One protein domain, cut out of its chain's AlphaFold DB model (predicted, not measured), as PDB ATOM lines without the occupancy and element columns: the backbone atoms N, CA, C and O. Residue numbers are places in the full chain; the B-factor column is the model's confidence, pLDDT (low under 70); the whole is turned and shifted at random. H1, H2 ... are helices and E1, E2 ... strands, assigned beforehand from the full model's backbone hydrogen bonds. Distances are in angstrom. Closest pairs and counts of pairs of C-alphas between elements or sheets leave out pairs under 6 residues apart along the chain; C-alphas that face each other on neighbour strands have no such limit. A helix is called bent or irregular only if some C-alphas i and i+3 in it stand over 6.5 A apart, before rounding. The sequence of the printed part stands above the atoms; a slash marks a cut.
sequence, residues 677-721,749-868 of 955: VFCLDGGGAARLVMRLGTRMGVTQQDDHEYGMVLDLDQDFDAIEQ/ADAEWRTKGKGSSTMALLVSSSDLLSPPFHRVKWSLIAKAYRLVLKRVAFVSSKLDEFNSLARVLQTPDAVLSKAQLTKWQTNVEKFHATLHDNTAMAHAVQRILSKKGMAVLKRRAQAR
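What this domain is: This is residues 677 to 721 and 749 to 868 of the 955 residues of an uncharacterized protein of Phytophthora palmivora var. palmivora (UniProt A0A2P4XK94). A small curled sheet folds back on itself, E4 and E3 facing E1 and E5 with E2 as hinge; the long bent helix H2 covers it with its second arm, H2b, over E3 and E2. H2b, H3 and H4 form an up-and-down bundle, each running against the one before. The 165 printed residues hold E1 E2 E3 H1 E4 E5 H2 H3 H4; the sheet, E4 E3 E2 E1 E5, is antiparallel, the class mixed. It is only just compact, close to loose (radius of gyration of the C-alphas 18.3 A), spanning 58 by 42 by 23 A.

How they stand to each other: E1, residues 677 to 680, and E2, residues 686 to 695, form a hairpin; N 677 and O 689 are 2.7 A apart. E2 bends by 91 degrees at residue 692 and forms a hairpin with E3, residues 704 to 709; N 690 and O 708 are 2.8 A apart. These three make a meander, each strand the antiparallel neighbour of the one before. H1, residues 716 to 721, is not on the sheet. Edge strand E4, residues 750 to 753, is antiparallel to E3, with N 705 and O 753 2.8 A apart. Edge strand E5, residues 764 to 766, is antiparallel to E1, with N 765 and O 678 2.9 A apart. H2, residues 782 to 814, was assigned as one helix by its hydrogen bonds but is bent, C-alphas 794 and 797 being 7.4 A apart; arms H2a, 782 to 794, and H2b, 797 to 814, stand at a steep tilt of 66 degrees. H2a only grazes the sheet. H2b is on it, at a height of 8.4 A. H3, residues 822 to 836, forms helical hairpins with H2b, which it only just touches with 3 pairs of C-alphas within 8 A, the closest Leu 809 and Val 832 at 7.3 A, and with H4, residues 844 to 868, the closest C-alphas His 836 and Ala 846 at 6.1 A. H4 touches H2b, closest C-alphas Leu 813 and Gly 857, 6.2 A, and only grazes the sheet. Every O i to N i+4 pair is within hydrogen-bond range in H1 and H3, 8 of 9 in H2a, 12 of 14 in H2b, 16 of 21 in H4.

Where its parts are: E1 begins at C-alpha 677, (145.818, 310.986, 220.015). From first to last C-alpha E2 measures 20.3 A, H2b 24.9 A, H3 21.3 A and H4 33.7 A. H4 ends at C-alpha 868, (169.109, 281.921, 197.796).

The domain as a whole: The two C-alphas farthest apart, of Gln 721 and Arg 868, are 59.8 A apart. Residues 722 to 748 are not printed; C-alphas 721 and 749 are 21.5 A apart across the cut. The link from E5 to H2 is long. The model's pLDDT is under 70 at residues 677 to 686, 717, 720 to 721 and 755 to 777.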
ATOM      1  N   VAL A 677     144.441 311.050 219.527       68.38
ATOM      2  CA  VAL A 677     145.818 310.986 220.015       68.38
ATOM      3  C   VAL A 677     146.499 312.303 219.660       68.38
ATOM      4  O   VAL A 677     146.271 312.858 218.587       68.38
ATOM      5  N   PHE A 678     147.338 312.829 220.545       67.12
ATOM      6  CA  PHE A 678     148.091 314.049 220.263       67.12
ATOM      7  C   PHE A 678     149.506 313.687 219.839       67.12
ATOM      8  O   PHE A 678     150.297 313.190 220.642       67.12
ATOM      9  N   CYS A 679     149.802 313.910 218.563       62.97
ATOM     10  CA  CYS A 679     151.094 313.624 217.969       62.97
ATOM     11  C   CYS A 679     151.908 314.914 217.867       62.97
ATOM     12  O   CYS A 679     151.488 315.877 217.225       62.97
ATOM     13  N   LEU A 680     153.098 314.922 218.464       56.84
ATOM     14  CA  LEU A 680     154.114 315.910 218.123       56.84
ATOM     15  C   LEU A 680     154.788 315.442 216.833       56.84
ATOM     16  O   LEU A 680     155.393 314.370 216.811       56.84
ATOM     17  N   ASP A 681     154.636 316.195 215.745       53.75
ATOM     18  CA  ASP A 681     155.339 315.897 214.499       53.75
ATOM     19  C   ASP A 681     156.816 316.319 214.617       53.75
ATOM     20  O   ASP A 681     157.169 317.215 215.390       53.75
ATOM     21  N   GLY A 682     157.703 315.692 213.842       45.47
ATOM     22  CA  GLY A 682     159.156 315.868 213.961       45.47
ATOM     23  C   GLY A 682     159.642 317.300 213.696       45.47
ATOM     24  O   GLY A 682     160.739 317.654 214.122       45.47
ATOM     25  N   GLY A 683     158.816 318.116 213.031       48.78
ATOM     26  CA  GLY A 683     159.022 319.550 212.796       48.78
ATOM     27  C   GLY A 683     158.432 320.483 213.865       48.78
ATOM     28  O   GLY A 683     158.354 321.683 213.630       48.78
ATOM     29  N   GLY A 684     157.971 319.968 215.011       49.62
ATOM     30  CA  GLY A 684     157.440 320.772 216.124       49.62
ATOM     31  C   GLY A 684     155.975 321.207 215.987       49.62
ATOM     32  O   GLY A 684     155.406 321.733 216.944       49.62
ATOM     33  N   ALA A 685     155.335 320.950 214.844       58.41
ATOM     34  CA  ALA A 685     153.897 321.128 214.678       58.41
ATOM     35  C   ALA A 685     153.145 320.010 215.418       58.41
ATOM     36  O   ALA A 685     153.287 318.828 215.102       58.41
ATOM     37  N   ALA A 686     152.335 320.375 216.407       67.06
ATOM     38  CA  ALA A 686     151.510 319.414 217.124       67.06
ATOM     39  C   ALA A 686     150.185 319.191 216.385       67.06
ATOM     40  O   ALA A 686     149.473 320.149 216.084       67.06
ATOM     41  N   ARG A 687     149.846 317.932 216.099       75.50
ATOM     42  CA  ARG A 687     148.632 317.543 215.373       75.50
ATOM     43  C   ARG A 687     147.774 316.621 216.231       75.50
ATOM     44  O   ARG A 687     148.275 315.712 216.893       75.50
ATOM     45  N   LEU A 688     146.465 316.845 216.197       79.81
ATOM     46  CA  LEU A 688     145.491 315.911 216.748       79.81
ATOM     47  C   LEU A 688     145.222 314.835 215.689       79.81
ATOM     48  O   LEU A 688     144.994 315.164 214.528       79.81
ATOM     49  N   VAL A 689     145.303 313.558 216.051       79.88
ATOM     50  CA  VAL A 689     145.292 312.438 215.099       79.88
ATOM     51  C   VAL A 689     144.484 311.281 215.668       79.88
ATOM     52  O   VAL A 689     144.697 310.862 216.798       79.88
ATOM     53  N   MET A 690     143.572 310.705 214.896       81.88
ATOM     54  CA  MET A 690     142.880 309.481 215.284       81.88
ATOM     55  C   MET A 690     143.678 308.261 214.811       81.88
ATOM     56  O   MET A 690     143.866 308.052 213.611       81.88
ATOM     57  N   ARG A 691     144.162 307.453 215.761       82.88
ATOM     58  CA  ARG A 691     144.939 306.234 215.493       82.88
ATOM     59  C   ARG A 691     144.095 305.191 214.762       82.88
ATOM     60  O   ARG A 691     143.031 304.824 215.247       82.88
ATOM     61  N   LEU A 692     144.623 304.656 213.661       84.00
ATOM     62  CA  LEU A 692     144.018 303.539 212.926       84.00
ATOM     63  C   LEU A 692     144.739 302.212 213.182       84.00
ATOM     64  O   LEU A 692     144.093 301.188 213.374       84.00
ATOM     65  N   GLY A 693     146.072 302.213 213.222       84.75
ATOM     66  CA  GLY A 693     146.832 300.973 213.366       84.75
ATOM     67  C   GLY A 693     148.341 301.164 213.294       84.75
ATOM     68  O   GLY A 693     148.860 302.246 213.569       84.75
ATOM     69  N   THR A 694     149.040 300.095 212.920       89.12
ATOM     70  CA  THR A 694     150.495 300.086 212.713       89.12
ATOM     71  C   THR A 694     150.793 299.903 211.229       89.12
ATOM     72  O   THR A 694     150.270 298.990 210.588       89.12
ATOM     73  N   ARG A 695     151.651 300.762 210.684       91.75
ATOM     74  CA  ARG A 695     152.194 300.681 209.332       91.75
ATOM     75  C   ARG A 695     153.509 299.896 209.364       91.75
ATOM     76  O   ARG A 695     154.482 300.313 209.995       91.75
ATOM     77  N   MET A 696     153.552 298.784 208.635       90.44
ATOM     78  CA  MET A 696     154.656 297.815 208.650       90.44
ATOM     79  C   MET A 696     155.908 298.338 207.925       90.44
ATOM     80  O   MET A 696     155.864 298.706 206.750       90.44
ATOM     81  N   GLY A 697     157.042 298.405 208.617       88.38
ATOM     82  CA  GLY A 697     158.349 298.767 208.069       88.38
ATOM     83  C   GLY A 697     159.021 297.643 207.274       88.38
ATOM     84  O   GLY A 697     158.471 296.558 207.092       88.38
ATOM     85  N   VAL A 698     160.261 297.879 206.830       85.94
ATOM     86  CA  VAL A 698     161.111 296.828 206.223       85.94
ATOM     87  C   VAL A 698     161.519 295.780 207.266       85.94
ATOM     88  O   VAL A 698     161.673 294.601 206.954       85.94
ATOM     89  N   THR A 699     161.681 296.228 208.508       85.00
ATOM     90  CA  THR A 699     161.876 295.432 209.720       85.00
ATOM     91  C   THR A 699     160.879 295.922 210.771       85.00
ATOM     92  O   THR A 699     160.386 297.045 210.662       85.00
ATOM     93  N   GLN A 700     160.651 295.139 211.826       83.81
ATOM     94  CA  GLN A 700     159.790 295.540 212.951       83.81
ATOM     95  C   GLN A 700     160.277 296.812 213.680       83.81
ATOM     96  O   GLN A 700     159.509 297.492 214.347       83.81
ATOM     97  N   GLN A 701     161.559 297.179 213.545       82.69
ATOM     98  CA  GLN A 701     162.103 298.434 214.089       82.69
ATOM     99  C   GLN A 701     161.763 299.668 213.226       82.69
ATOM    100  O   GLN A 701     161.847 300.795 213.710       82.69
ATOM    101  N   ASP A 702     161.388 299.456 211.959       84.12
ATOM    102  CA  ASP A 702     160.902 300.482 211.023       84.12
ATOM    103  C   ASP A 702     159.350 300.603 211.059       84.12
ATOM    104  O   ASP A 702     158.767 301.376 210.285       84.12
ATOM    105  N   ASP A 703     158.661 299.867 211.941       88.19
ATOM    106  CA  ASP A 703     157.211 299.983 212.163       88.19
ATOM    107  C   ASP A 703     156.871 301.342 212.788       88.19
ATOM    108  O   ASP A 703     157.564 301.822 213.687       88.19
ATOM    109  N   HIS A 704     155.829 301.996 212.275       86.75
ATOM    110  CA  HIS A 704     155.321 303.268 212.803       86.75
ATOM    111  C   HIS A 704     153.819 303.123 213.054       86.75
ATOM    112  O   HIS A 704     153.133 302.394 212.340       86.75
ATOM    113  N   GLU A 705     153.290 303.798 214.065       86.50
ATOM    114  CA  GLU A 705     151.843 303.952 214.203       86.50
ATOM    115  C   GLU A 705     151.337 304.921 213.136       86.50
ATOM    116  O   GLU A 705     152.074 305.805 212.701       86.50
ATOM    117  N   TYR A 706     150.097 304.728 212.698       87.25
ATOM    118  CA  TYR A 706     149.487 305.492 211.617       87.25
ATOM    119  C   TYR A 706     148.048 305.880 211.970       87.25
ATOM    120  O   TYR A 706     147.308 305.113 212.605       87.25
ATOM    121  N   GLY A 707     147.642 307.074 211.547       87.69
ATOM    122  CA  GLY A 707     146.319 307.623 211.815       87.69
ATOM    123  C   GLY A 707     145.954 308.812 210.930       87.69
ATOM    124  O   GLY A 707     146.764 309.296 210.144       87.69
ATOM    125  N   MET A 708     144.714 309.276 211.074       86.62
ATOM    126  CA  MET A 708     144.152 310.393 210.307       86.62
ATOM    127  C   MET A 708     144.167 311.682 211.121       86.62
ATOM    128  O   MET A 708     143.756 311.677 212.281       86.62
ATOM    129  N   VAL A 709     144.619 312.785 210.527       87.12
ATOM    130  CA  VAL A 709     144.673 314.089 211.197       87.12
ATOM    131  C   VAL A 709     143.254 314.626 211.390       87.12
ATOM    132  O   VAL A 709     142.454 314.662 210.458       87.12
ATOM    133  N   LEU A 710     142.955 315.049 212.615       83.75
ATOM    134  CA  LEU A 710     141.751 315.790 212.963       83.75
ATOM    135  C   LEU A 710     142.034 317.272 212.729       83.75
ATOM    136  O   LEU A 710     142.548 317.966 213.605       83.75
ATOM    137  N   ASP A 711     141.741 317.715 211.515       82.31
ATOM    138  CA  ASP A 711     141.829 319.114 211.115       82.31
ATOM    139  C   ASP A 711     140.690 319.913 211.771       82.31
ATOM    140  O   ASP A 711     139.516 319.559 211.652       82.31
ATOM    141  N   LEU A 712     141.060 320.941 212.535       80.19
ATOM    142  CA  LEU A 712     140.156 321.738 213.369       80.19
ATOM    143  C   LEU A 712     139.786 323.077 212.723       80.19
ATOM    144  O   LEU A 712     138.851 323.721 213.199       80.19
ATOM    145  N   ASP A 713     140.499 323.465 211.664       79.62
ATOM    146  CA  ASP A 713     140.379 324.766 211.002       79.62
ATOM    147  C   ASP A 713     139.437 324.707 209.779       79.62
ATOM    148  O   ASP A 713     139.282 325.685 209.048       79.62
ATOM    149  N   GLN A 714     138.779 323.562 209.556       77.06
ATOM    150  CA  GLN A 714     137.811 323.368 208.475       77.06
ATOM    151  C   GLN A 714     136.504 324.124 208.724       77.06
ATOM    152  O   GLN A 714     135.984 324.161 209.842       77.06
ATOM    153  N   ASP A 715     135.904 324.638 207.649       78.19
ATOM    154  CA  ASP A 715     134.536 325.155 207.682       78.19
ATOM    155  C   ASP A 715     133.529 323.995 207.738       78.19
ATOM    156  O   ASP A 715     132.974 323.534 206.736       78.19
ATOM    157  N   PHE A 716     133.309 323.493 208.952       77.44
ATOM    158  CA  PHE A 716     132.353 322.423 209.213       77.44
ATOM    159  C   PHE A 716     130.914 322.788 208.838       77.44
ATOM    160  O   PHE A 716     130.120 321.885 208.581       77.44
ATOM    161  N   ASP A 717     130.559 324.074 208.830       69.94
ATOM    162  CA  ASP A 717     129.185 324.507 208.585       69.94
ATOM    163  C   ASP A 717     128.903 324.582 207.073       69.94
ATOM    164  O   ASP A 717     127.794 324.246 206.650       69.94
ATOM    165  N   ALA A 718     129.909 324.896 206.245       74.06
ATOM    166  CA  ALA A 718     129.860 324.690 204.795       74.06
ATOM    167  C   ALA A 718     129.826 323.196 204.421       74.06
ATOM    168  O   ALA A 718     129.041 322.793 203.560       74.06
ATOM    169  N   ILE A 719     130.625 322.355 205.095       72.12
ATOM    170  CA  ILE A 719     130.642 320.901 204.858       72.12
ATOM    171  C   ILE A 719     129.284 320.276 205.221       72.12
ATOM    172  O   ILE A 719     128.733 319.522 204.425       72.12
ATOM    173  N   GLU A 720     128.691 320.627 206.368       66.12
ATOM    174  CA  GLU A 720     127.359 320.140 206.772       66.12
ATOM    175  C   GLU A 720     126.235 320.544 205.802       66.12
ATOM    176  O   GLU A 720     125.269 319.797 205.654       66.12
ATOM    177  N   GLN A 721     126.340 321.702 205.140       63.97
ATOM    178  CA  GLN A 721     125.349 322.159 204.155       63.97
ATOM    179  C   GLN A 721     125.431 321.409 202.820       63.97
ATOM    180  O   GLN A 721     124.428 321.313 202.114       63.97
ATOM    181  N   ALA A 749     144.050 313.912 205.139       85.88
ATOM    182  CA  ALA A 749     145.232 314.237 205.927       85.88
ATOM    183  C   ALA A 749     145.551 313.082 206.891       85.88
ATOM    184  O   ALA A 749     144.692 312.628 207.651       85.88
ATOM    185  N   ASP A 750     146.788 312.600 206.858       87.75
ATOM    186  CA  ASP A 750     147.305 311.487 207.652       87.75
ATOM    187  C   ASP A 750     148.631 311.839 208.347       87.75
ATOM    188  O   ASP A 750     149.274 312.850 208.065       87.75
ATOM    189  N   ALA A 751     149.018 311.011 209.317       86.06
ATOM    190  CA  ALA A 751     150.284 311.126 210.031       86.06
ATOM    191  C   ALA A 751     150.812 309.741 210.438       86.06
ATOM    192  O   ALA A 751     150.034 308.819 210.700       86.06
ATOM    193  N   GLU A 752     152.138 309.615 210.540       85.62
ATOM    194  CA  GLU A 752     152.811 308.455 211.136       85.62
ATOM    195  C   GLU A 752     153.763 308.880 212.267       85.62
ATOM    196  O   GLU A 752     154.382 309.939 212.199       85.62
ATOM    197  N   TRP A 753     153.896 308.057 213.311       81.62
ATOM    198  CA  TRP A 753     154.750 308.345 214.476       81.62
ATOM    199  C   TRP A 753     155.326 307.072 215.105       81.62
ATOM    200  O   TRP A 753     154.951 305.954 214.756       81.62
ATOM    201  N   ARG A 754     156.269 307.212 216.045       75.69
ATOM    202  CA  ARG A 754     156.926 306.069 216.702       75.69
ATOM    203  C   ARG A 754     156.321 305.773 218.070       75.69
ATOM    204  O   ARG A 754     156.154 306.669 218.889       75.69
ATOM    205  N   THR A 755     156.073 304.494 218.354       65.12
ATOM    206  CA  THR A 755     155.457 304.054 219.618       65.12
ATOM    207  C   THR A 755     156.390 304.166 220.824       65.12
ATOM    208  O   THR A 755     155.946 304.448 221.933       65.12
ATOM    209  N   LYS A 756     157.688 303.879 220.643       56.38
ATOM    210  CA  LYS A 756     158.683 303.850 221.726       56.38
ATOM    211  C   LYS A 756     160.055 304.304 221.236       56.38
ATOM    212  O   LYS A 756     160.719 303.603 220.480       56.38
ATOM    213  N   GLY A 757     160.511 305.443 221.745       50.91
ATOM    214  CA  GLY A 757     161.892 305.901 221.616       50.91
ATOM    215  C   GLY A 757     162.199 306.936 222.689       50.91
ATOM    216  O   GLY A 757     161.748 308.073 222.578       50.91
ATOM    217  N   LYS A 758     162.950 306.556 223.734       42.03
ATOM    218  CA  LYS A 758     163.449 307.514 224.737       42.03
ATOM    219  C   LYS A 758     164.305 308.561 224.007       42.03
ATOM    220  O   LYS A 758     165.368 308.213 223.508       42.03
ATOM    221  N   GLY A 759     163.822 309.802 223.920       48.88
ATOM    222  CA  GLY A 759     164.501 310.906 223.223       48.88
ATOM    223  C   GLY A 759     164.087 311.159 221.764       48.88
ATOM    224  O   GLY A 759     164.757 311.931 221.088       48.88
ATOM    225  N   SER A 760     163.013 310.545 221.252       48.53
ATOM    226  CA  SER A 760     162.476 310.887 219.922       48.53
ATOM    227  C   SER A 760     161.542 312.104 219.987       48.53
ATOM    228  O   SER A 760     160.663 312.147 220.845       48.53
ATOM    229  N   SER A 761     161.694 313.059 219.061       50.06
ATOM    230  CA  SER A 761     160.799 314.223 218.923       50.06
ATOM    231  C   SER A 761     159.373 313.854 218.497       50.06
ATOM    232  O   SER A 761     158.449 314.618 218.753       50.06
ATOM    233  N   THR A 762     159.178 312.668 217.911       52.47
ATOM    234  CA  THR A 762     157.873 312.145 217.488       52.47
ATOM    235  C   THR A 762     157.266 311.229 218.550       52.47
ATOM    236  O   THR A 762     157.155 310.016 218.342       52.47
ATOM    237  N   MET A 763     156.917 311.787 219.713       57.84
ATOM    238  CA  MET A 763     156.103 311.083 220.708       57.84
ATOM    239  C   MET A 763     154.621 311.414 220.537       57.84
ATOM    240  O   MET A 763     154.235 312.577 220.414       57.84
ATOM    241  N   ALA A 764     153.796 310.372 220.599       59.31
ATOM    242  CA  ALA A 764     152.354 310.492 220.692       59.31
ATOM    243  C   ALA A 764     151.892 310.285 222.137       59.31
ATOM    244  O   ALA A 764     152.209 309.275 222.769       59.31
ATOM    245  N   LEU A 765     151.116 311.238 222.641       62.03
ATOM    246  CA  LEU A 765     150.379 311.101 223.889       62.03
ATOM    247  C   LEU A 765     149.008 310.509 223.559       62.03
ATOM    248  O   LEU A 765     148.237 311.104 222.806       62.03
ATOM    249  N   LEU A 766     148.712 309.333 224.117       59.69
ATOM    250  CA  LEU A 766     147.354 308.792 224.145       59.69
ATOM    251  C   LEU A 766     146.522 309.652 225.105       59.69
ATOM    252  O   LEU A 766     146.950 309.897 226.231       59.69
ATOM    253  N   VAL A 767     145.363 310.120 224.647       61.19
ATOM    254  CA  VAL A 767     144.514 311.091 225.352       61.19
ATOM    255  C   VAL A 767     143.150 310.439 225.544       61.19
ATOM    256  O   VAL A 767     142.508 310.039 224.576       61.19
ATOM    257  N   SER A 768     142.703 310.282 226.789       61.84
ATOM    258  CA  SER A 768     141.337 309.832 227.078       61.84
ATOM    259  C   SER A 768     140.324 310.959 226.840       61.84
ATOM    260  O   SER A 768     140.680 312.138 226.806       61.84
ATOM    261  N   SER A 769     139.029 310.641 226.764       63.34
ATOM    262  CA  SER A 769     137.970 311.667 226.738       63.34
ATOM    263  C   SER A 769     138.023 312.624 227.939       63.34
ATOM    264  O   SER A 769     137.687 313.796 227.799       63.34
ATOM    265  N   SER A 770     138.482 312.158 229.105       63.28
ATOM    266  CA  SER A 770     138.729 312.992 230.292       63.28
ATOM    267  C   SER A 770     139.960 313.898 230.164       63.28
ATOM    268  O   SER A 770     140.001 314.960 230.788       63.28
ATOM    269  N   ASP A 771     140.942 313.524 229.341       67.88
ATOM    270  CA  ASP A 771     142.158 314.311 229.111       67.88
ATOM    271  C   ASP A 771     141.936 315.466 228.125       67.88
ATOM    272  O   ASP A 771     142.740 316.396 228.111       67.88
ATOM    273  N   LEU A 772     140.812 315.504 227.392       66.25
ATOM    274  CA  LEU A 772     140.393 316.659 226.571       66.25
ATOM    275  C   LEU A 772     140.197 317.960 227.386       66.25
ATOM    276  O   LEU A 772     140.075 319.049 226.828       66.25
ATOM    277  N   LEU A 773     140.192 317.846 228.714       68.12
ATOM    278  CA  LEU A 773     140.099 318.941 229.682       68.12
ATOM    279  C   LEU A 773     141.459 319.355 230.254       68.12
ATOM    280  O   LEU A 773     141.557 320.313 231.018       68.12
ATOM    281  N   SER A 774     142.510 318.620 229.903       68.12
ATOM    282  CA  SER A 774     143.883 318.884 230.314       68.12
ATOM    283  C   SER A 774     144.617 319.742 229.267       68.12
ATOM    284  O   SER A 774     144.174 319.867 228.120       68.12
ATOM    285  N   PRO A 775     145.741 320.388 229.617       62.22
ATOM    286  CA  PRO A 775     146.626 321.000 228.630       62.22
ATOM    287  C   PRO A 775     147.272 319.954 227.706       62.22
ATOM    288  O   PRO A 775     147.815 318.978 228.217       62.22
ATOM    289  N   PRO A 776     147.284 320.174 226.372       63.84
ATOM    290  CA  PRO A 776     146.901 321.406 225.656       63.84
ATOM    291  C   PRO A 776     145.417 321.530 225.238       63.84
ATOM    292  O   PRO A 776     144.993 322.623 224.871       63.84
ATOM    293  N   PHE A 777     144.621 320.463 225.314       65.75
ATOM    294  CA  PHE A 777     143.252 320.374 224.765       65.75
ATOM    295  C   PHE A 777     142.247 321.373 225.354       65.75
ATOM    296  O   PHE A 777     141.369 321.829 224.628       65.75
ATOM    297  N   HIS A 778     142.431 321.814 226.607       71.69
ATOM    298  CA  HIS A 778     141.654 322.906 227.229       71.69
ATOM    299  C   HIS A 778     141.715 324.263 226.484       71.69
ATOM    300  O   HIS A 778     141.135 325.227 226.974       71.69
ATOM    301  N   ARG A 779     142.426 324.375 225.350       73.38
ATOM    302  CA  ARG A 779     142.436 325.552 224.455       73.38
ATOM    303  C   ARG A 779     141.599 325.384 223.186       73.38
ATOM    304  O   ARG A 779     141.360 326.366 222.492       73.38
ATOM    305  N   VAL A 780     141.134 324.170 222.898       75.88
ATOM    306  CA  VAL A 780     140.371 323.839 221.692       75.88
ATOM    307  C   VAL A 780     138.910 323.583 222.056       75.88
ATOM    308  O   VAL A 780     138.603 322.708 222.865       75.88
ATOM    309  N   LYS A 781     137.991 324.294 221.395       80.81
ATOM    310  CA  LYS A 781     136.542 324.099 221.547       80.81
ATOM    311  C   LYS A 781     136.166 322.645 221.239       80.81
ATOM    312  O   LYS A 781     136.297 322.201 220.100       80.81
ATOM    313  N   TRP A 782     135.645 321.907 222.223       78.62
ATOM    314  CA  TRP A 782     135.396 320.461 222.070       78.62
ATOM    315  C   TRP A 782     134.405 320.126 220.949       78.62
ATOM    316  O   TRP A 782     134.511 319.060 220.351       78.62
ATOM    317  N   SER A 783     133.490 321.045 220.613       78.06
ATOM    318  CA  SER A 783     132.571 320.884 219.478       78.06
ATOM    319  C   SER A 783     133.272 320.888 218.108       78.06
ATOM    320  O   SER A 783     132.673 320.439 217.138       78.06
ATOM    321  N   LEU A 784     134.511 321.385 218.002       80.81
ATOM    322  CA  LEU A 784     135.318 321.300 216.776       80.81
ATOM    323  C   LEU A 784     136.042 319.954 216.699       80.81
ATOM    324  O   LEU A 784     135.929 319.272 215.688       80.81
ATOM    325  N   ILE A 785     136.668 319.507 217.800       78.31
ATOM    326  CA  ILE A 785     137.265 318.157 217.913       78.31
ATOM    327  C   ILE A 785     136.225 317.093 217.546       78.31
ATOM    328  O   ILE A 785     136.478 316.203 216.741       78.31
ATOM    329  N   ALA A 786     135.030 317.238 218.109       76.12
ATOM    330  CA  ALA A 786     133.832 316.485 217.790       76.12
ATOM    331  C   ALA A 786     133.495 316.415 216.290       76.12
ATOM    332  O   ALA A 786     133.341 315.321 215.744       76.12
ATOM    333  N   LYS A 787     133.336 317.576 215.637       78.88
ATOM    334  CA  LYS A 787     132.965 317.677 214.220       78.88
ATOM    335  C   LYS A 787     134.068 317.086 213.331       78.88
ATOM    336  O   LYS A 787     133.769 316.208 212.524       78.88
ATOM    337  N   ALA A 788     135.332 317.445 213.569       80.00
ATOM    338  CA  ALA A 788     136.503 316.884 212.891       80.00
ATOM    339  C   ALA A 788     136.557 315.353 212.997       80.00
ATOM    340  O   ALA A 788     136.704 314.657 211.993       80.00
ATOM    341  N   TYR A 789     136.358 314.812 214.201       77.88
ATOM    342  CA  TYR A 789     136.344 313.370 214.427       77.88
ATOM    343  C   TYR A 789     135.169 312.704 213.683       77.88
ATOM    344  O   TYR A 789     135.364 311.682 213.027       77.88
ATOM    345  N   ARG A 790     133.956 313.281 213.699       75.50
ATOM    346  CA  ARG A 790     132.799 312.746 212.946       75.50
ATOM    347  C   ARG A 790     133.000 312.782 211.428       75.50
ATOM    348  O   ARG A 790     132.512 311.874 210.757       75.50
ATOM    349  N   LEU A 791     133.710 313.774 210.884       78.44
ATOM    350  CA  LEU A 791     134.107 313.785 209.470       78.44
ATOM    351  C   LEU A 791     135.129 312.686 209.170       78.44
ATOM    352  O   LEU A 791     134.943 311.905 208.238       78.44
ATOM    353  N   VAL A 792     136.173 312.573 209.992       79.00
ATOM    354  CA  VAL A 792     137.231 311.572 209.815       79.00
ATOM    355  C   VAL A 792     136.695 310.141 209.946       79.00
ATOM    356  O   VAL A 792     137.074 309.292 209.139       79.00
ATOM    357  N   LEU A 793     135.727 309.877 210.837       76.56
ATOM    358  CA  LEU A 793     135.049 308.576 210.936       76.56
ATOM    359  C   LEU A 793     134.451 308.080 209.616       76.56
ATOM    360  O   LEU A 793     134.517 306.882 209.341       76.56
ATOM    361  N   LYS A 794     133.909 308.975 208.778       74.81
ATOM    362  CA  LYS A 794     133.310 308.603 207.482       74.81
ATOM    363  C   LYS A 794     134.334 307.972 206.533       74.81
ATOM    364  O   LYS A 794     133.965 307.163 205.691       74.81
ATOM    365  N   ARG A 795     135.617 308.304 206.702       78.50
ATOM    366  CA  ARG A 795     136.734 307.858 205.855       78.50
ATOM    367  C   ARG A 795     137.548 306.707 206.461       78.50
ATOM    368  O   ARG A 795     138.401 306.150 205.778       78.50
ATOM    369  N   VAL A 796     137.268 306.299 207.704       81.25
ATOM    370  CA  VAL A 796     138.025 305.244 208.412       81.25
ATOM    371  C   VAL A 796     138.042 303.929 207.660       81.25
ATOM    372  O   VAL A 796     139.109 303.352 207.493       81.25
ATOM    373  N   ALA A 797     136.886 303.447 207.205       78.06
ATOM    374  CA  ALA A 797     136.807 302.156 206.524       78.06
ATOM    375  C   ALA A 797     137.698 302.128 205.267       78.06
ATOM    376  O   ALA A 797     138.422 301.160 205.039       78.06
ATOM    377  N   PHE A 798     137.705 303.227 204.508       84.06
ATOM    378  CA  PHE A 798     138.536 303.395 203.320       84.06
ATOM    379  C   PHE A 798     140.032 303.492 203.660       84.06
ATOM    380  O   PHE A 798     140.836 302.720 203.138       84.06
ATOM    381  N   VAL A 799     140.423 304.380 204.581       85.69
ATOM    382  CA  VAL A 799     141.843 304.583 204.923       85.69
ATOM    383  C   VAL A 799     142.437 303.370 205.655       85.69
ATOM    384  O   VAL A 799     143.602 303.040 205.434       85.69
ATOM    385  N   SER A 800     141.648 302.643 206.452       84.69
ATOM    386  CA  SER A 800     142.056 301.354 207.025       84.69
ATOM    387  C   SER A 800     142.241 300.286 205.943       84.69
ATOM    388  O   SER A 800     143.257 299.600 205.963       84.69
ATOM    389  N   SER A 801     141.354 300.208 204.938       86.88
ATOM    390  CA  SER A 801     141.558 299.328 203.772       86.88
ATOM    391  C   SER A 801     142.871 299.647 203.048       86.88
ATOM    392  O   SER A 801     143.615 298.739 202.684       86.88
ATOM    393  N   LYS A 802     143.218 300.934 202.898       89.69
ATOM    394  CA  LYS A 802     144.504 301.350 202.315       89.69
ATOM    395  C   LYS A 802     145.708 301.010 203.197       89.69
ATOM    396  O   LYS A 802     146.742 300.597 202.670       89.69
ATOM    397  N   LEU A 803     145.575 301.092 204.521       91.06
ATOM    398  CA  LEU A 803     146.606 300.628 205.454       91.06
ATOM    399  C   LEU A 803     146.807 299.105 205.365       91.06
ATOM    400  O   LEU A 803     147.949 298.645 205.390       91.06
ATOM    401  N   ASP A 804     145.736 298.330 205.207       91.12
ATOM    402  CA  ASP A 804     145.798 296.875 205.047       91.12
ATOM    403  C   ASP A 804     146.367 296.457 203.682       91.12
ATOM    404  O   ASP A 804     147.220 295.566 203.624       91.12
ATOM    405  N   GLU A 805     145.998 297.145 202.595       91.88
ATOM    406  CA  GLU A 805     146.632 297.004 201.277       91.88
ATOM    407  C   GLU A 805     148.151 297.249 201.375       91.88
ATOM    408  O   GLU A 805     148.940 296.377 200.993       91.88
ATOM    409  N   PHE A 806     148.574 298.372 201.975       93.75
ATOM    410  CA  PHE A 806     149.987 298.673 202.236       93.75
ATOM    411  C   PHE A 806     150.662 297.564 203.060       93.75
ATOM    412  O   PHE A 806     151.726 297.054 202.689       93.75
ATOM    413  N   ASN A 807     150.046 297.166 204.175       94.06
ATOM    414  CA  ASN A 807     150.597 296.178 205.098       94.06
ATOM    415  C   ASN A 807     150.699 294.788 204.455       94.06
ATOM    416  O   ASN A 807     151.639 294.052 204.762       94.06
ATOM    417  N   SER A 808     149.806 294.433 203.527       91.62
ATOM    418  CA  SER A 808     149.884 293.189 202.754       91.62
ATOM    419  C   SER A 808     151.128 293.145 201.853       91.62
ATOM    420  O   SER A 808     151.840 292.137 201.826       91.62
ATOM    421  N   LEU A 809     151.458 294.264 201.192       91.62
ATOM    422  CA  LEU A 809     152.652 294.404 200.353       91.62
ATOM    423  C   LEU A 809     153.931 294.434 201.202       91.62
ATOM    424  O   LEU A 809     154.923 293.790 200.843       91.62
ATOM    425  N   ALA A 810     153.898 295.134 202.341       90.88
ATOM    426  CA  ALA A 810     155.012 295.258 203.277       90.88
ATOM    427  C   ALA A 810     155.324 293.955 204.039       90.88
ATOM    428  O   ALA A 810     156.492 293.687 204.328       90.88
ATOM    429  N   ARG A 811     154.326 293.103 204.324       91.44
ATOM    430  CA  ARG A 811     154.503 291.830 205.055       91.44
ATOM    431  C   ARG A 811     155.562 290.925 204.414       91.44
ATOM    432  O   ARG A 811     156.364 290.327 205.124       91.44
ATOM    433  N   VAL A 812     155.635 290.909 203.080       88.75
ATOM    434  CA  VAL A 812     156.649 290.169 202.298       88.75
ATOM    435  C   VAL A 812     158.083 290.631 202.610       88.75
ATOM    436  O   VAL A 812     159.025 289.843 202.536       88.75
ATOM    437  N   LEU A 813     158.274 291.900 202.987       88.50
ATOM    438  CA  LEU A 813     159.575 292.427 203.402       88.50
ATOM    439  C   LEU A 813     159.965 291.913 204.791       88.50
ATOM    440  O   LEU A 813     161.120 291.531 204.986       88.50
ATOM    441  N   GLN A 814     159.018 291.840 205.727       86.75
ATOM    442  CA  GLN A 814     159.300 291.409 207.099       86.75
ATOM    443  C   GLN A 814     159.482 289.896 207.250       86.75
ATOM    444  O   GLN A 814     160.298 289.479 208.067       86.75
ATOM    445  N   THR A 815     158.799 289.067 206.453       86.94
ATOM    446  CA  THR A 815     159.022 287.613 206.461       86.94
ATOM    447  C   THR A 815     160.461 287.299 206.010       86.94
ATOM    448  O   THR A 815     160.790 287.547 204.846       86.94
ATOM    449  N   PRO A 816     161.345 286.761 206.877       76.38
ATOM    450  CA  PRO A 816     162.768 286.613 206.556       76.38
ATOM    451  C   PRO A 816     163.008 285.612 205.418       76.38
ATOM    452  O   PRO A 816     163.850 285.863 204.552       76.38
ATOM    453  N   ASP A 817     162.209 284.544 205.373       76.19
ATOM    454  CA  ASP A 817     162.312 283.448 204.404       76.19
ATOM    455  C   ASP A 817     161.587 283.718 203.074       76.19
ATOM    456  O   ASP A 817     161.639 282.899 202.155       76.19
ATOM    457  N   ALA A 818     160.920 284.871 202.932       80.12
ATOM    458  CA  ALA A 818     160.219 285.226 201.703       80.12
ATOM    459  C   ALA A 818     161.215 285.506 200.563       80.12
ATOM    460  O   ALA A 818     161.792 286.593 200.445       80.12
ATOM    461  N   VAL A 819     161.393 284.508 199.694       82.56
ATOM    462  CA  VAL A 819     162.197 284.591 198.471       82.56
ATOM    463  C   VAL A 819     161.281 284.544 197.253       82.56
ATOM    464  O   VAL A 819     160.768 283.491 196.883       82.56
ATOM    465  N   LEU A 820     161.104 285.691 196.599       84.69
ATOM    466  CA  LEU A 820     160.317 285.799 195.372       84.69
ATOM    467  C   LEU A 820     161.131 285.405 194.127       84.69
ATOM    468  O   LEU A 820     162.307 285.756 193.983       84.69
ATOM    469  N   SER A 821     160.478 284.722 193.185       85.12
ATOM    470  CA  SER A 821     161.003 284.475 191.837       85.12
ATOM    471  C   SER A 821     161.097 285.769 191.011       85.12
ATOM    472  O   SER A 821     160.527 286.798 191.371       85.12
ATOM    473  N   LYS A 822     161.784 285.736 189.854       86.44
ATOM    474  CA  LYS A 822     161.925 286.921 188.978       86.44
ATOM    475  C   LYS A 822     160.560 287.486 188.550       86.44
ATOM    476  O   LYS A 822     160.388 288.698 188.578       86.44
ATOM    477  N   ALA A 823     159.602 286.616 188.219       87.44
ATOM    478  CA  ALA A 823     158.248 287.007 187.817       87.44
ATOM    479  C   ALA A 823     157.388 287.492 189.001       87.44
ATOM    480  O   ALA A 823     156.584 288.409 188.855       87.44
ATOM    481  N   GLN A 824     157.575 286.918 190.194       88.88
ATOM    482  CA  GLN A 824     156.902 287.401 191.405       88.88
ATOM    483  C   GLN A 824     157.441 288.767 191.855       88.88
ATOM    484  O   GLN A 824     156.658 289.593 192.307       88.88
ATOM    485  N   LEU A 825     158.743 289.034 191.685       88.75
ATOM    486  CA  LEU A 825     159.345 290.346 191.952       88.75
ATOM    487  C   LEU A 825     158.774 291.436 191.040       88.75
ATOM    488  O   LEU A 825     158.418 292.500 191.537       88.75
ATOM    489  N   THR A 826     158.658 291.180 189.733       89.25
ATOM    490  CA  THR A 826     158.055 292.148 188.803       89.25
ATOM    491  C   THR A 826     156.571 292.347 189.097       89.25
ATOM    492  O   THR A 826     156.130 293.487 189.146       89.25
ATOM    493  N   LYS A 827     155.820 291.274 189.401       91.94
ATOM    494  CA  LYS A 827     154.410 291.377 189.815       91.94
ATOM    495  C   LYS A 827     154.243 292.187 191.108       91.94
ATOM    496  O   LYS A 827     153.358 293.036 191.182       91.94
ATOM    497  N   TRP A 828     155.096 291.965 192.111       92.62
ATOM    498  CA  TRP A 828     155.085 292.735 193.359       92.62
ATOM    499  C   TRP A 828     155.413 294.210 193.105       92.62
ATOM    500  O   TRP A 828     154.679 295.071 193.576       92.62
ATOM    501  N   GLN A 829     156.433 294.511 192.291       91.12
ATOM    502  CA  GLN A 829     156.780 295.890 191.937       91.12
ATOM    503  C   GLN A 829     155.622 296.603 191.217       91.12
ATOM    504  O   GLN A 829     155.227 297.686 191.639       91.12
ATOM    505  N   THR A 830     155.001 295.969 190.214       92.44
ATOM    506  CA  THR A 830     153.841 296.556 189.520       92.44
ATOM    507  C   THR A 830     152.629 296.732 190.436       92.44
ATOM    508  O   THR A 830     151.850 297.657 190.243       92.44
ATOM    509  N   ASN A 831     152.455 295.877 191.451       91.88
ATOM    510  CA  ASN A 831     151.402 296.059 192.454       91.88
ATOM    511  C   ASN A 831     151.691 297.263 193.368       91.88
ATOM    512  O   ASN A 831     150.766 297.997 193.697       91.88
ATOM    513  N   VAL A 832     152.955 297.491 193.746       92.62
ATOM    514  CA  VAL A 832     153.381 298.675 194.516       92.62
ATOM    515  C   VAL A 832     153.180 299.961 193.711       92.62
ATOM    516  O   VAL A 832     152.663 300.937 194.247       92.62
ATOM    517  N   GLU A 833     153.540 299.960 192.427       91.12
ATOM    518  CA  GLU A 833     153.355 301.103 191.520       91.12
ATOM    519  C   GLU A 833     151.866 301.414 191.302       91.12
ATOM    520  O   GLU A 833     151.453 302.564 191.445       91.12
ATOM    521  N   LYS A 834     151.032 300.387 191.070       90.81
ATOM    522  CA  LYS A 834     149.567 300.531 191.011       90.81
ATOM    523  C   LYS A 834     148.981 301.074 192.312       90.81
ATOM    524  O   LYS A 834     148.138 301.959 192.262       90.81
ATOM    525  N   PHE A 835     149.422 300.569 193.465       90.88
ATOM    526  CA  PHE A 835     148.949 301.048 194.763       90.88
ATOM    527  C   PHE A 835     149.317 302.522 194.989       90.88
ATOM    528  O   PHE A 835     148.444 303.307 195.351       90.88
ATOM    529  N   HIS A 836     150.562 302.921 194.688       90.31
ATOM    530  CA  HIS A 836     151.003 304.319 194.773       90.31
ATOM    531  C   HIS A 836     150.143 305.252 193.910       90.31
ATOM    532  O   HIS A 836     149.815 306.345 194.353       90.31
ATOM    533  N   ALA A 837     149.738 304.819 192.712       88.25
ATOM    534  CA  ALA A 837     148.866 305.599 191.831       88.25
ATOM    535  C   ALA A 837     147.425 305.779 192.362       88.25
ATOM    536  O   ALA A 837     146.695 306.614 191.839       88.25
ATOM    537  N   THR A 838     147.006 305.030 193.393       86.88
ATOM    538  CA  THR A 838     145.702 305.225 194.069       86.88
ATOM    539  C   THR A 838     145.756 306.176 195.268       86.88
ATOM    540  O   THR A 838     144.729 306.406 195.901       86.88
ATOM    541  N   LEU A 839     146.935 306.707 195.609       86.38
ATOM    542  CA  LEU A 839     147.140 307.608 196.745       86.38
ATOM    543  C   LEU A 839     147.393 309.039 196.260       86.38
ATOM    544  O   LEU A 839     147.980 309.249 195.202       86.38
ATOM    545  N   HIS A 840     147.008 310.028 197.066       83.00
ATOM    546  CA  HIS A 840     147.379 311.420 196.820       83.00
ATOM    547  C   HIS A 840     148.828 311.688 197.265       83.00
ATOM    548  O   HIS A 840     149.229 311.263 198.353       83.00
ATOM    549  N   ASP A 841     149.598 312.425 196.457       79.12
ATOM    550  CA  ASP A 841     151.050 312.616 196.639       79.12
ATOM    551  C   ASP A 841     151.446 313.230 197.991       79.12
ATOM    552  O   ASP A 841     152.526 312.935 198.502       79.12
ATOM    553  N   ASN A 842     150.569 314.044 198.585       80.94
ATOM    554  CA  ASN A 842     150.802 314.728 199.863       80.94
ATOM    555  C   ASN A 842     150.494 313.869 201.109       80.94
ATOM    556  O   ASN A 842     150.567 314.377 202.228       80.94
ATOM    557  N   THR A 843     150.121 312.595 200.944       86.94
ATOM    558  CA  THR A 843     149.827 311.698 202.077       86.94
ATOM    559  C   THR A 843     151.099 311.089 202.672       86.94
ATOM    560  O   THR A 843     152.014 310.652 201.961       86.94
ATOM    561  N   ALA A 844     151.137 310.966 203.999       87.38
ATOM    562  CA  ALA A 844     152.169 310.223 204.715       87.38
ATOM    563  C   ALA A 844     152.251 308.768 204.217       87.38
ATOM    564  O   ALA A 844     153.352 308.216 204.107       87.38
ATOM    565  N   MET A 845     151.117 308.166 203.833       90.38
ATOM    566  CA  MET A 845     151.081 306.843 203.208       90.38
ATOM    567  C   MET A 845     151.792 306.801 201.844       90.38
ATOM    568  O   MET A 845     152.620 305.908 201.647       90.38
ATOM    569  N   ALA A 846     151.566 307.753 200.928       90.12
ATOM    570  CA  ALA A 846     152.287 307.804 199.646       90.12
ATOM    571  C   ALA A 846     153.804 307.961 199.859       90.12
ATOM    572  O   ALA A 846     154.614 307.184 199.334       90.12
ATOM    573  N   HIS A 847     154.208 308.881 200.741       90.38
ATOM    574  CA  HIS A 847     155.607 309.043 201.139       90.38
ATOM    575  C   HIS A 847     156.199 307.775 201.785       90.38
ATOM    576  O   HIS A 847     157.394 307.490 201.627       90.38
ATOM    577  N   ALA A 848     155.406 306.991 202.520       89.69
ATOM    578  CA  ALA A 848     155.832 305.705 203.064       89.69
ATOM    579  C   ALA A 848     155.992 304.634 201.971       89.69
ATOM    580  O   ALA A 848     157.012 303.945 201.973       89.69
ATOM    581  N   VAL A 849     155.075 304.529 200.998       91.44
ATOM    582  CA  VAL A 849     155.210 303.621 199.838       91.44
ATOM    583  C   VAL A 849     156.522 303.889 199.105       91.44
ATOM    584  O   VAL A 849     157.325 302.969 198.917       91.44
ATOM    585  N   GLN A 850     156.792 305.153 198.772       90.19
ATOM    586  CA  GLN A 850     157.990 305.533 198.028       90.19
ATOM    587  C   GLN A 850     159.289 305.212 198.800       90.19
ATOM    588  O   GLN A 850     160.253 304.695 198.223       90.19
ATOM    589  N   ARG A 851     159.335 305.485 200.115       90.06
ATOM    590  CA  ARG A 851     160.515 305.227 200.969       90.06
ATOM    591  C   ARG A 851     160.717 303.739 201.286       90.06
ATOM    592  O   ARG A 851     161.853 303.262 201.269       90.06
ATOM    593  N   ILE A 852     159.644 303.013 201.592       88.25
ATOM    594  CA  ILE A 852     159.698 301.668 202.182       88.25
ATOM    595  C   ILE A 852     159.550 300.589 201.118       88.25
ATOM    596  O   ILE A 852     160.414 299.719 201.041       88.25
ATOM    597  N   LEU A 853     158.515 300.646 200.279       88.44
ATOM    598  CA  LEU A 853     158.253 299.608 199.279       88.44
ATOM    599  C   LEU A 853     159.158 299.800 198.052       88.44
ATOM    600  O   LEU A 853     159.948 298.908 197.724       88.44
ATOM    601  N   SER A 854     159.125 300.988 197.439       86.56
ATOM    602  CA  SER A 854     159.835 301.260 196.180       86.56
ATOM    603  C   SER A 854     161.357 301.346 196.359       86.56
ATOM    604  O   SER A 854     162.096 300.640 195.673       86.56
ATOM    605  N   LYS A 855     161.850 302.172 197.298       85.75
ATOM    606  CA  LYS A 855     163.298 302.380 197.516       85.75
ATOM    607  C   LYS A 855     163.960 301.233 198.296       85.75
ATOM    608  O   LYS A 855     164.885 300.598 197.786       85.75
ATOM    609  N   LYS A 856     163.521 300.947 199.532       86.25
ATOM    610  CA  LYS A 856     164.161 299.920 200.384       86.25
ATOM    611  C   LYS A 856     163.727 298.483 200.043       86.25
ATOM    612  O   LYS A 856     164.577 297.596 199.949       86.25
ATOM    613  N   GLY A 857     162.430 298.239 199.855       85.62
ATOM    614  CA  GLY A 857     161.841 296.901 199.731       85.62
ATOM    615  C   GLY A 857     162.359 296.119 198.528       85.62
ATOM    616  O   GLY A 857     162.878 295.009 198.683       85.62
ATOM    617  N   MET A 858     162.347 296.740 197.344       85.50
ATOM    618  CA  MET A 858     162.931 296.159 196.126       85.50
ATOM    619  C   MET A 858     164.401 295.748 196.297       85.50
ATOM    620  O   MET A 858     164.815 294.708 195.778       85.50
ATOM    621  N   ALA A 859     165.201 296.535 197.024       87.88
ATOM    622  CA  ALA A 859     166.605 296.217 197.274       87.88
ATOM    623  C   ALA A 859     166.763 295.000 198.204       87.88
ATOM    624  O   ALA A 859     167.597 294.131 197.938       87.88
ATOM    625  N   VAL A 860     165.944 294.895 199.257       89.19
ATOM    626  CA  VAL A 860     165.949 293.749 200.186       89.19
ATOM    627  C   VAL A 860     165.541 292.458 199.479       89.19
ATOM    628  O   VAL A 860     166.267 291.463 199.558       89.19
ATOM    629  N   LEU A 861     164.440 292.472 198.723       88.62
ATOM    630  CA  LEU A 861     163.948 291.279 198.028       88.62
ATOM    631  C   LEU A 861     164.923 290.802 196.935       88.62
ATOM    632  O   LEU A 861     165.197 289.603 196.835       88.62
ATOM    633  N   LYS A 862     165.542 291.726 196.179       88.62
ATOM    634  CA  LYS A 862     166.616 291.394 195.219       88.62
ATOM    635  C   LYS A 862     167.820 290.736 195.910       88.62
ATOM    636  O   LYS A 862     168.320 289.729 195.404       88.62
ATOM    637  N   ARG A 863     168.258 291.241 197.074       88.69
ATOM    638  CA  ARG A 863     169.355 290.637 197.861       88.69
ATOM    639  C   ARG A 863     169.003 289.231 198.359       88.69
ATOM    640  O   ARG A 863     169.821 288.327 198.196       88.69
ATOM    641  N   ARG A 864     167.792 289.007 198.895       88.81
ATOM    642  CA  ARG A 864     167.333 287.669 199.333       88.81
ATOM    643  C   ARG A 864     167.311 286.662 198.176       88.81
ATOM    644  O   ARG A 864     167.856 285.567 198.307       88.81
ATOM    645  N   ALA A 865     166.780 287.051 197.016       86.75
ATOM    646  CA  ALA A 865     166.773 286.203 195.821       86.75
ATOM    647  C   ALA A 865     168.190 285.848 195.326       86.75
ATOM    648  O   ALA A 865     168.449 284.702 194.946       86.75
ATOM    649  N   GLN A 866     169.133 286.795 195.370       87.12
ATOM    650  CA  GLN A 866     170.543 286.531 195.056       87.12
ATOM    651  C   GLN A 866     171.199 285.585 196.076       87.12
ATOM    652  O   GLN A 866     171.888 284.648 195.670       87.12
ATOM    653  N   ALA A 867     170.948 285.781 197.374       87.06
ATOM    654  CA  ALA A 867     171.465 284.921 198.438       87.06
ATOM    655  C   ALA A 867     170.965 283.475 198.297       87.06
ATOM    656  O   ALA A 867     171.772 282.547 198.336       87.06
ATOM    657  N   ARG A 868     169.670 283.265 198.017       84.88
ATOM    658  CA  ARG A 868     169.109 281.921 197.796       84.88
ATOM    659  C   ARG A 868     169.697 281.235 196.561       84.88
ATOM    660  O   ARG A 868     170.056 280.065 196.633       84.88
TER     661      ARG A 868